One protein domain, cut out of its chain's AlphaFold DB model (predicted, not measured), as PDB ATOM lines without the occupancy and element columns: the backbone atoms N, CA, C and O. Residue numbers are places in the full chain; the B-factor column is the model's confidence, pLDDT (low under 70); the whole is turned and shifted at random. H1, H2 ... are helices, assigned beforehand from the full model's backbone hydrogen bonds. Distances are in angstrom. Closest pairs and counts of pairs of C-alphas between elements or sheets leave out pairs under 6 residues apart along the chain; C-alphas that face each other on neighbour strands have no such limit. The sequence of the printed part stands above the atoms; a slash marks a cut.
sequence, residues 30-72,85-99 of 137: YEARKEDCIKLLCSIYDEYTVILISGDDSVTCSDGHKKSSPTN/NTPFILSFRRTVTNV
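This is residues 30 to 72 and 85 to 99 of the 137 residues of an uncharacterized protein of Ricinus communis (UniProt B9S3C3). This domain has little regular structure: helix H1 forms a small helical core, H2 folds back on it as a hairpin, H3 packs near its end, and residues 85 to 99 make a long strip with no named element. The printed part has 58 residues, 23 of them in H1, H2 and H3 in chain order, with no named strand; the class is all helix. It is loose, with a radius of gyration of the C-alphas of 13.8 A, and flat, spanning 39 by 38 by 18 A.

H1, residues 34 to 44, touches H2, residues 47 to 54; their closest C-alphas, of Leu 41 and Val 50, are 6.2 A apart. This helical hairpin has a steep tilt of 44 degrees, opposite ways. H1 also touches H3, residues 63 to 66, with the closest C-alphas, of Ser 43 and Lys 66, 4.3 A apart. H2 and H3 are apart. Every O i to N i+4 pair is within hydrogen-bond range in H2, 6 of 7 in H1; H3 is too short for one.

H1 measures 15.9 A from C-alpha 34 at (150.046, 102.281, 159.527), H2 10.3 A and H3 5.1 A, to C-alpha 66 at (144.360, 115.579, 167.138).

Residues 73 to 84 are not printed; C-alphas 72 and 85 are 24.2 A apart. No link is long. No printed residue is under pLDDT 70.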
ATOM      1  N   TYR A  30     141.396  91.842 164.624       93.88
ATOM      2  CA  TYR A  30     141.405  93.300 164.715       93.88
ATOM      3  C   TYR A  30     142.515  93.832 163.809       93.88
ATOM      4  O   TYR A  30     143.693  93.713 164.134       93.88
ATOM      5  N   GLU A  31     142.147  94.388 162.659       93.56
ATOM      6  CA  GLU A  31     143.116  94.966 161.727       93.56
ATOM      7  C   GLU A  31     143.402  96.426 162.092       93.56
ATOM      8  O   GLU A  31     142.479  97.235 162.203       93.56
ATOM      9  N   ALA A  32     144.678  96.772 162.238       93.81
ATOM     10  CA  ALA A  32     145.144  98.147 162.369       93.81
ATOM     11  C   ALA A  32     146.201  98.410 161.296       93.81
ATOM     12  O   ALA A  32     147.102  97.593 161.095       93.81
ATOM     13  N   ARG A  33     146.074  99.530 160.582       93.19
ATOM     14  CA  ARG A  33     147.017  99.915 159.522       93.19
ATOM     15  C   ARG A  33     148.009 100.960 160.022       93.19
ATOM     16  O   ARG A  33     147.801 101.561 161.077       93.19
ATOM     17  N   LYS A  34     149.059 101.224 159.235       92.38
ATOM     18  CA  LYS A  34     150.046 102.281 159.527       92.38
ATOM     19  C   LYS A  34     149.349 103.614 159.806       92.38
ATOM     20  O   LYS A  34     149.693 104.301 160.761       92.38
ATOM     21  N   GLU A  35     148.316 103.941 159.034       91.19
ATOM     22  CA  GLU A  35     147.563 105.188 159.172       91.19
ATOM     23  C   GLU A  35     146.813 105.269 160.505       91.19
ATOM     24  O   GLU A  35     146.649 106.357 161.049       91.19
ATOM     25  N   ASP A  36     146.365 104.143 161.062       92.81
ATOM     26  CA  ASP A  36     145.693 104.123 162.364       92.81
ATOM     27  C   ASP A  36     146.693 104.326 163.509       92.81
ATOM     28  O   ASP A  36     146.378 105.010 164.485       92.81
ATOM     29  N   CYS A  37     147.922 103.823 163.354       93.31
ATOM     30  CA  CYS A  37     149.032 104.133 164.254       93.31
ATOM     31  C   CYS A  37     149.442 105.609 164.155       93.31
ATOM     32  O   CYS A  37     149.605 106.256 165.184       93.31
ATOM     33  N   ILE A  38     149.538 106.175 162.945       94.25
ATOM     34  CA  ILE A  38     149.822 107.607 162.750       94.25
ATOM     35  C   ILE A  38     148.728 108.460 163.402       94.25
ATOM     36  O   ILE A  38     149.041 109.393 164.133       94.25
ATOM     37  N   LYS A  39     147.444 108.119 163.218       94.12
ATOM     38  CA  LYS A  39     146.330 108.813 163.890       94.12
ATOM     39  C   LYS A  39     146.441 108.752 165.410       94.12
ATOM     40  O   LYS A  39     146.171 109.756 166.064       94.12
ATOM     41  N   LEU A  40     146.817 107.599 165.972       94.44
ATOM     42  CA  LEU A  40     147.083 107.472 167.403       94.44
ATOM     43  C   LEU A  40     148.219 108.411 167.822       94.44
ATOM     44  O   LEU A  40     148.033 109.196 168.746       94.44
ATOM     45  N   LEU A  41     149.361 108.373 167.137       95.12
ATOM     46  CA  LEU A  41     150.512 109.210 167.474       95.12
ATOM     47  C   LEU A  41     150.179 110.705 167.367       95.12
ATOM     48  O   LEU A  41     150.435 111.445 168.310       95.12
ATOM     49  N   CYS A  42     149.498 111.134 166.304       95.00
ATOM     50  CA  CYS A  42     149.020 112.511 166.137       95.00
ATOM     51  C   CYS A  42     148.001 112.955 167.205       95.00
ATOM     52  O   CYS A  42     147.748 114.151 167.338       95.00
ATOM     53  N   SER A  43     147.362 112.024 167.925       94.12
ATOM     54  CA  SER A  43     146.439 112.366 169.019       94.12
ATOM     55  C   SER A  43     147.148 112.678 170.338       94.12
ATOM     56  O   SER A  43     146.543 113.273 171.226       94.12
ATOM     57  N   ILE A  44     148.420 112.285 170.468       94.00
ATOM     58  CA  ILE A  44     149.200 112.430 171.707       94.00
ATOM     59  C   ILE A  44     150.490 113.240 171.530       94.00
ATOM     60  O   ILE A  44     151.025 113.729 172.522       94.00
ATOM     61  N   TYR A  45     150.974 113.406 170.298       95.12
ATOM     62  CA  TYR A  45     152.204 114.121 169.965       95.12
ATOM     63  C   TYR A  45     151.976 115.177 168.883       95.12
ATOM     64  O   TYR A  45     150.987 115.151 168.146       95.12
ATOM     65  N   ASP A  46     152.919 116.110 168.782       94.19
ATOM     66  CA  ASP A  46     153.014 117.058 167.679       94.19
ATOM     67  C   ASP A  46     153.528 116.390 166.391       94.19
ATOM     68  O   ASP A  46     154.180 115.347 166.420       94.19
ATOM     69  N   GLU A  47     153.237 117.013 165.247       95.38
ATOM     70  CA  GLU A  47     153.565 116.486 163.916       95.38
ATOM     71  C   GLU A  47     155.058 116.194 163.732       95.38
ATOM     72  O   GLU A  47     155.409 115.144 163.199       95.38
ATOM     73  N   TYR A  48     155.930 117.069 164.235       95.94
ATOM     74  CA  TYR A  48     157.376 116.904 164.120       95.94
ATOM     75  C   TYR A  48     157.855 115.652 164.867       95.94
ATOM     76  O   TYR A  48     158.589 114.832 164.314       95.94
ATOM     77  N   THR A  49     157.367 115.435 166.089       96.88
ATOM     78  CA  THR A  49     157.635 114.209 166.849       96.88
ATOM     79  C   THR A  49     157.116 112.962 166.123       96.88
ATOM     80  O   THR A  49     157.795 111.935 166.098       96.88
ATOM     81  N   VAL A  50     155.937 113.026 165.492       96.69
ATOM     82  CA  VAL A  50     155.400 111.885 164.729       96.69
ATOM     83  C   VAL A  50     156.251 111.575 163.497       96.69
ATOM     84  O   VAL A  50     156.501 110.398 163.233       96.69
ATOM     85  N   ILE A  51     156.730 112.584 162.768       96.75
ATOM     86  CA  ILE A  51     157.645 112.401 161.629       96.75
ATOM     87  C   ILE A  51     158.915 111.678 162.089       96.75
ATOM     88  O   ILE A  51     159.277 110.653 161.516       96.75
ATOM     89  N   LEU A  52     159.520 112.120 163.198       97.12
ATOM     90  CA  LEU A  52     160.709 111.477 163.765       97.12
ATOM     91  C   LEU A  52     160.469 110.016 164.176       97.12
ATOM     92  O   LEU A  52     161.310 109.160 163.917       97.12
ATOM     93  N   ILE A  53     159.330 109.718 164.811       95.69
ATOM     94  CA  ILE A  53     158.990 108.353 165.251       95.69
ATOM     95  C   ILE A  53     158.680 107.443 164.058       95.69
ATOM     96  O   ILE A  53     159.053 106.272 164.052       95.69
ATOM     97  N   SER A  54     157.946 107.958 163.072       94.25
ATOM     98  CA  SER A  54     157.482 107.173 161.926       94.25
ATOM     99  C   SER A  54     158.524 107.034 160.816       94.25
ATOM    100  O   SER A  54     158.402 106.115 160.003       94.25
ATOM    101  N   GLY A  55     159.524 107.921 160.783       94.50
ATOM    102  CA  GLY A  55     160.504 108.024 159.701       94.50
ATOM    103  C   GLY A  55     159.876 108.417 158.362       94.50
ATOM    104  O   GLY A  55     160.390 108.033 157.314       94.50
ATOM    105  N   ASP A  56     158.723 109.088 158.392       92.50
ATOM    106  CA  ASP A  56     157.930 109.423 157.215       92.50
ATOM    107  C   ASP A  56     157.630 110.924 157.192       92.50
ATOM    108  O   ASP A  56     156.705 111.409 157.844       92.50
ATOM    109  N   ASP A  57     158.419 111.650 156.404       92.94
ATOM    110  CA  ASP A  57     158.339 113.108 156.264       92.94
ATOM    111  C   ASP A  57     157.052 113.575 155.559       92.94
ATOM    112  O   ASP A  57     156.770 114.770 155.507       92.94
ATOM    113  N   SER A  58     156.255 112.649 155.008       93.12
ATOM    114  CA  SER A  58     154.963 112.962 154.387       93.12
ATOM    115  C   SER A  58     153.797 112.994 155.381       93.12
ATOM    116  O   SER A  58     152.669 113.344 155.014       93.12
ATOM    117  N   VAL A  59     154.043 112.625 156.643       94.50
ATOM    118  CA  VAL A  59     153.009 112.593 157.676       94.50
ATOM    119  C   VAL A  59     152.501 113.997 157.975       94.50
ATOM    120  O   VAL A  59     153.262 114.906 158.283       94.50
ATOM    121  N   THR A  60     151.175 114.133 157.963       93.94
ATOM    122  CA  THR A  60     150.481 115.353 158.375       93.94
ATOM    123  C   THR A  60     149.438 115.053 159.451       93.94
ATOM    124  O   THR A  60     148.565 114.183 159.318       93.94
ATOM    125  N   CYS A  61     149.508 115.788 160.556       94.12
ATOM    126  CA  CYS A  61     148.588 115.675 161.677       94.12
ATOM    127  C   CYS A  61     147.479 116.725 161.557       94.12
ATOM    128  O   CYS A  61     147.532 117.808 162.144       94.12
ATOM    129  N   SER A  62     146.427 116.369 160.818       92.69
ATOM    130  CA  SER A  62     145.217 117.188 160.703       92.69
ATOM    131  C   SER A  62     144.486 117.361 162.047       92.69
ATOM    132  O   SER A  62     144.610 116.539 162.960       92.69
ATOM    133  N   ASP A  63     143.650 118.397 162.168       89.75
ATOM    134  CA  ASP A  63     142.844 118.638 163.380       89.75
ATOM    135  C   ASP A  63     141.924 117.463 163.732       89.75
ATOM    136  O   ASP A  63     141.608 117.233 164.900       89.75
ATOM    137  N   GLY A  64     141.503 116.690 162.727       87.50
ATOM    138  CA  GLY A  64     140.750 115.457 162.933       87.50
ATOM    139  C   GLY A  64     141.564 114.384 163.661       87.50
ATOM    140  O   GLY A  64     141.019 113.690 164.517       87.50
ATOM    141  N   HIS A  65     142.866 114.273 163.373       90.38
ATOM    142  CA  HIS A  65     143.759 113.335 164.060       90.38
ATOM    143  C   HIS A  65     143.959 113.737 165.523       90.38
ATOM    144  O   HIS A  65     143.827 112.898 166.411       90.38
ATOM    145  N   LYS A  66     144.167 115.032 165.783       88.81
ATOM    146  CA  LYS A  66     144.360 115.579 167.138       88.81
ATOM    147  C   LYS A  66     143.129 115.413 168.034       88.81
ATOM    148  O   LYS A  66     143.253 115.258 169.240       88.81
ATOM    149  N   LYS A  67     141.929 115.428 167.444       87.56
ATOM    150  CA  LYS A  67     140.655 115.183 168.148       87.56
ATOM    151  C   LYS A  67     140.348 113.695 168.348       87.56
ATOM    152  O   LYS A  67     139.355 113.367 168.999       87.56
ATOM    153  N   SER A  68     141.136 112.789 167.764       85.81
ATOM    154  CA  SER A  68     140.943 111.351 167.951       85.81
ATOM    155  C   SER A  68     141.292 110.944 169.381       85.81
ATOM    156  O   SER A  68     142.214 111.477 169.984       85.81
ATOM    157  N   SER A  69     140.572 109.962 169.925       87.50
ATOM    158  CA  SER A  69     140.939 109.345 171.200       87.50
ATOM    159  C   SER A  69     141.941 108.210 170.970       87.50
ATOM    160  O   SER A  69     141.686 107.371 170.096       87.50
ATOM    161  N   PRO A  70     142.991 108.075 171.802       86.12
ATOM    162  CA  PRO A  70     143.857 106.894 171.812       86.12
ATOM    163  C   PRO A  70     143.080 105.582 171.966       86.12
ATOM    164  O   PRO A  70     143.463 104.540 171.435       86.12
ATOM    165  N   THR A  71     141.925 105.635 172.638       87.25
ATOM    166  CA  THR A  71     141.047 104.477 172.831       87.25
ATOM    167  C   THR A  71     140.401 103.975 171.544       87.25
ATOM    168  O   THR A  71     139.820 102.893 171.575       87.25
ATOM    169  N   ASN A  72     140.488 104.708 170.428       88.62
ATOM    170  CA  ASN A  72     139.911 104.323 169.137       88.62
ATOM    171  C   ASN A  72     140.827 103.436 168.286       88.62
ATOM    172  O   ASN A  72     140.357 102.933 167.265       88.62
ATOM    173  N   ASN A  85     137.799 106.847 192.471       77.44
ATOM    174  CA  ASN A  85     136.456 107.226 192.933       77.44
ATOM    175  C   ASN A  85     135.680 108.228 192.054       77.44
ATOM    176  O   ASN A  85     134.666 108.760 192.505       77.44
ATOM    177  N   THR A  86     136.088 108.465 190.806       81.06
ATOM    178  CA  THR A  86     135.320 109.296 189.873       81.06
ATOM    179  C   THR A  86     134.435 108.426 188.976       81.06
ATOM    180  O   THR A  86     134.925 107.497 188.331       81.06
ATOM    181  N   PRO A  87     133.115 108.683 188.910       82.12
ATOM    182  CA  PRO A  87     132.267 108.059 187.905       82.12
ATOM    183  C   PRO A  87     132.750 108.446 186.506       82.12
ATOM    184  O   PRO A  87     133.010 109.617 186.237       82.12
ATOM    185  N   PHE A  88     132.835 107.475 185.605       83.12
ATOM    186  CA  PHE A  88     133.212 107.711 184.218       83.12
ATOM    187  C   PHE A  88     132.319 106.912 183.275       83.12
ATOM    188  O   PHE A  88     131.768 105.867 183.626       83.12
ATOM    189  N   ILE A  89     132.209 107.406 182.046       84.44
ATOM    190  CA  ILE A  89     131.631 106.677 180.923       84.44
ATOM    191  C   ILE A  89     132.700 106.660 179.843       84.44
ATOM    192  O   ILE A  89     133.141 107.714 179.392       84.44
ATOM    193  N   LEU A  90     133.118 105.464 179.437       86.69
ATOM    194  CA  LEU A  90     134.125 105.285 178.401       86.69
ATOM    195  C   LEU A  90     133.589 104.384 177.296       86.69
ATOM    196  O   LEU A  90     132.945 103.370 177.560       86.69
ATOM    197  N   SER A  91     133.870 104.767 176.055       87.62
ATOM    198  CA  SER A  91     133.499 104.008 174.870       87.62
ATOM    199  C   SER A  91     134.752 103.575 174.121       87.62
ATOM    200  O   SER A  91     135.653 104.380 173.875       87.62
ATOM    201  N   PHE A  92     134.789 102.298 173.749       89.81
ATOM    202  CA  PHE A  92     135.822 101.722 172.900       89.81
ATOM    203  C   PHE A  92     135.192 101.317 171.578       89.81
ATOM    204  O   PHE A  92     134.292 100.477 171.534       89.81
ATOM    205  N   ARG A  93     135.672 101.909 170.486       89.00
ATOM    206  CA  ARG A  93     135.239 101.546 169.142       89.00
ATOM    207  C   ARG A  93     136.227 100.559 168.535       89.00
ATOM    208  O   ARG A  93     137.419 100.843 168.476       89.00
ATOM    209  N   ARG A  94     135.726  99.412 168.082       90.50
ATOM    210  CA  ARG A  94     136.521  98.380 167.410       90.50
ATOM    211  C   ARG A  94     135.836  97.899 166.142       90.50
ATOM    212  O   ARG A  94     134.610  97.941 166.033       90.50
ATOM    213  N   THR A  95     136.648  97.424 165.211       91.81
ATOM    214  CA  THR A  95     136.219  96.773 163.980       91.81
ATOM    215  C   THR A  95     136.875  95.405 163.919       91.81
ATOM    216  O   THR A  95     138.088  95.286 164.037       91.81
ATOM    217  N   VAL A  96     136.066  94.366 163.754       91.50
ATOM    218  CA  VAL A  96     136.557  93.000 163.582       91.50
ATOM    219  C   VAL A  96     136.353  92.580 162.135       91.50
ATOM    220  O   VAL A  96     135.290  92.827 161.560       91.50
ATOM    221  N   THR A  97     137.375  91.965 161.556       91.81
ATOM    222  CA  THR A  97     137.363  91.413 160.203       91.81
ATOM    223  C   THR A  97     137.244  89.899 160.309       91.81
ATOM    224  O   THR A  97     137.988  89.276 161.064       91.81
ATOM    225  N   ASN A  98     136.296  89.303 159.583       91.38
ATOM    226  CA  ASN A  98     136.190  87.849 159.479       91.38
ATOM    227  C   ASN A  98     137.218  87.338 158.463       91.38
ATOM    228  O   ASN A  98     137.183  87.742 157.303       91.38
ATOM    229  N   VAL A  99     138.130  86.486 158.931       91.12
ATOM    230  CA  VAL A  99     139.177  85.825 158.132       91.12
ATOM    231  C   VAL A  99     138.898  84.337 157.915       91.12
ATOM    232  O   VAL A  99     139.641  83.667 157.204       91.12
TER     233      VAL A  99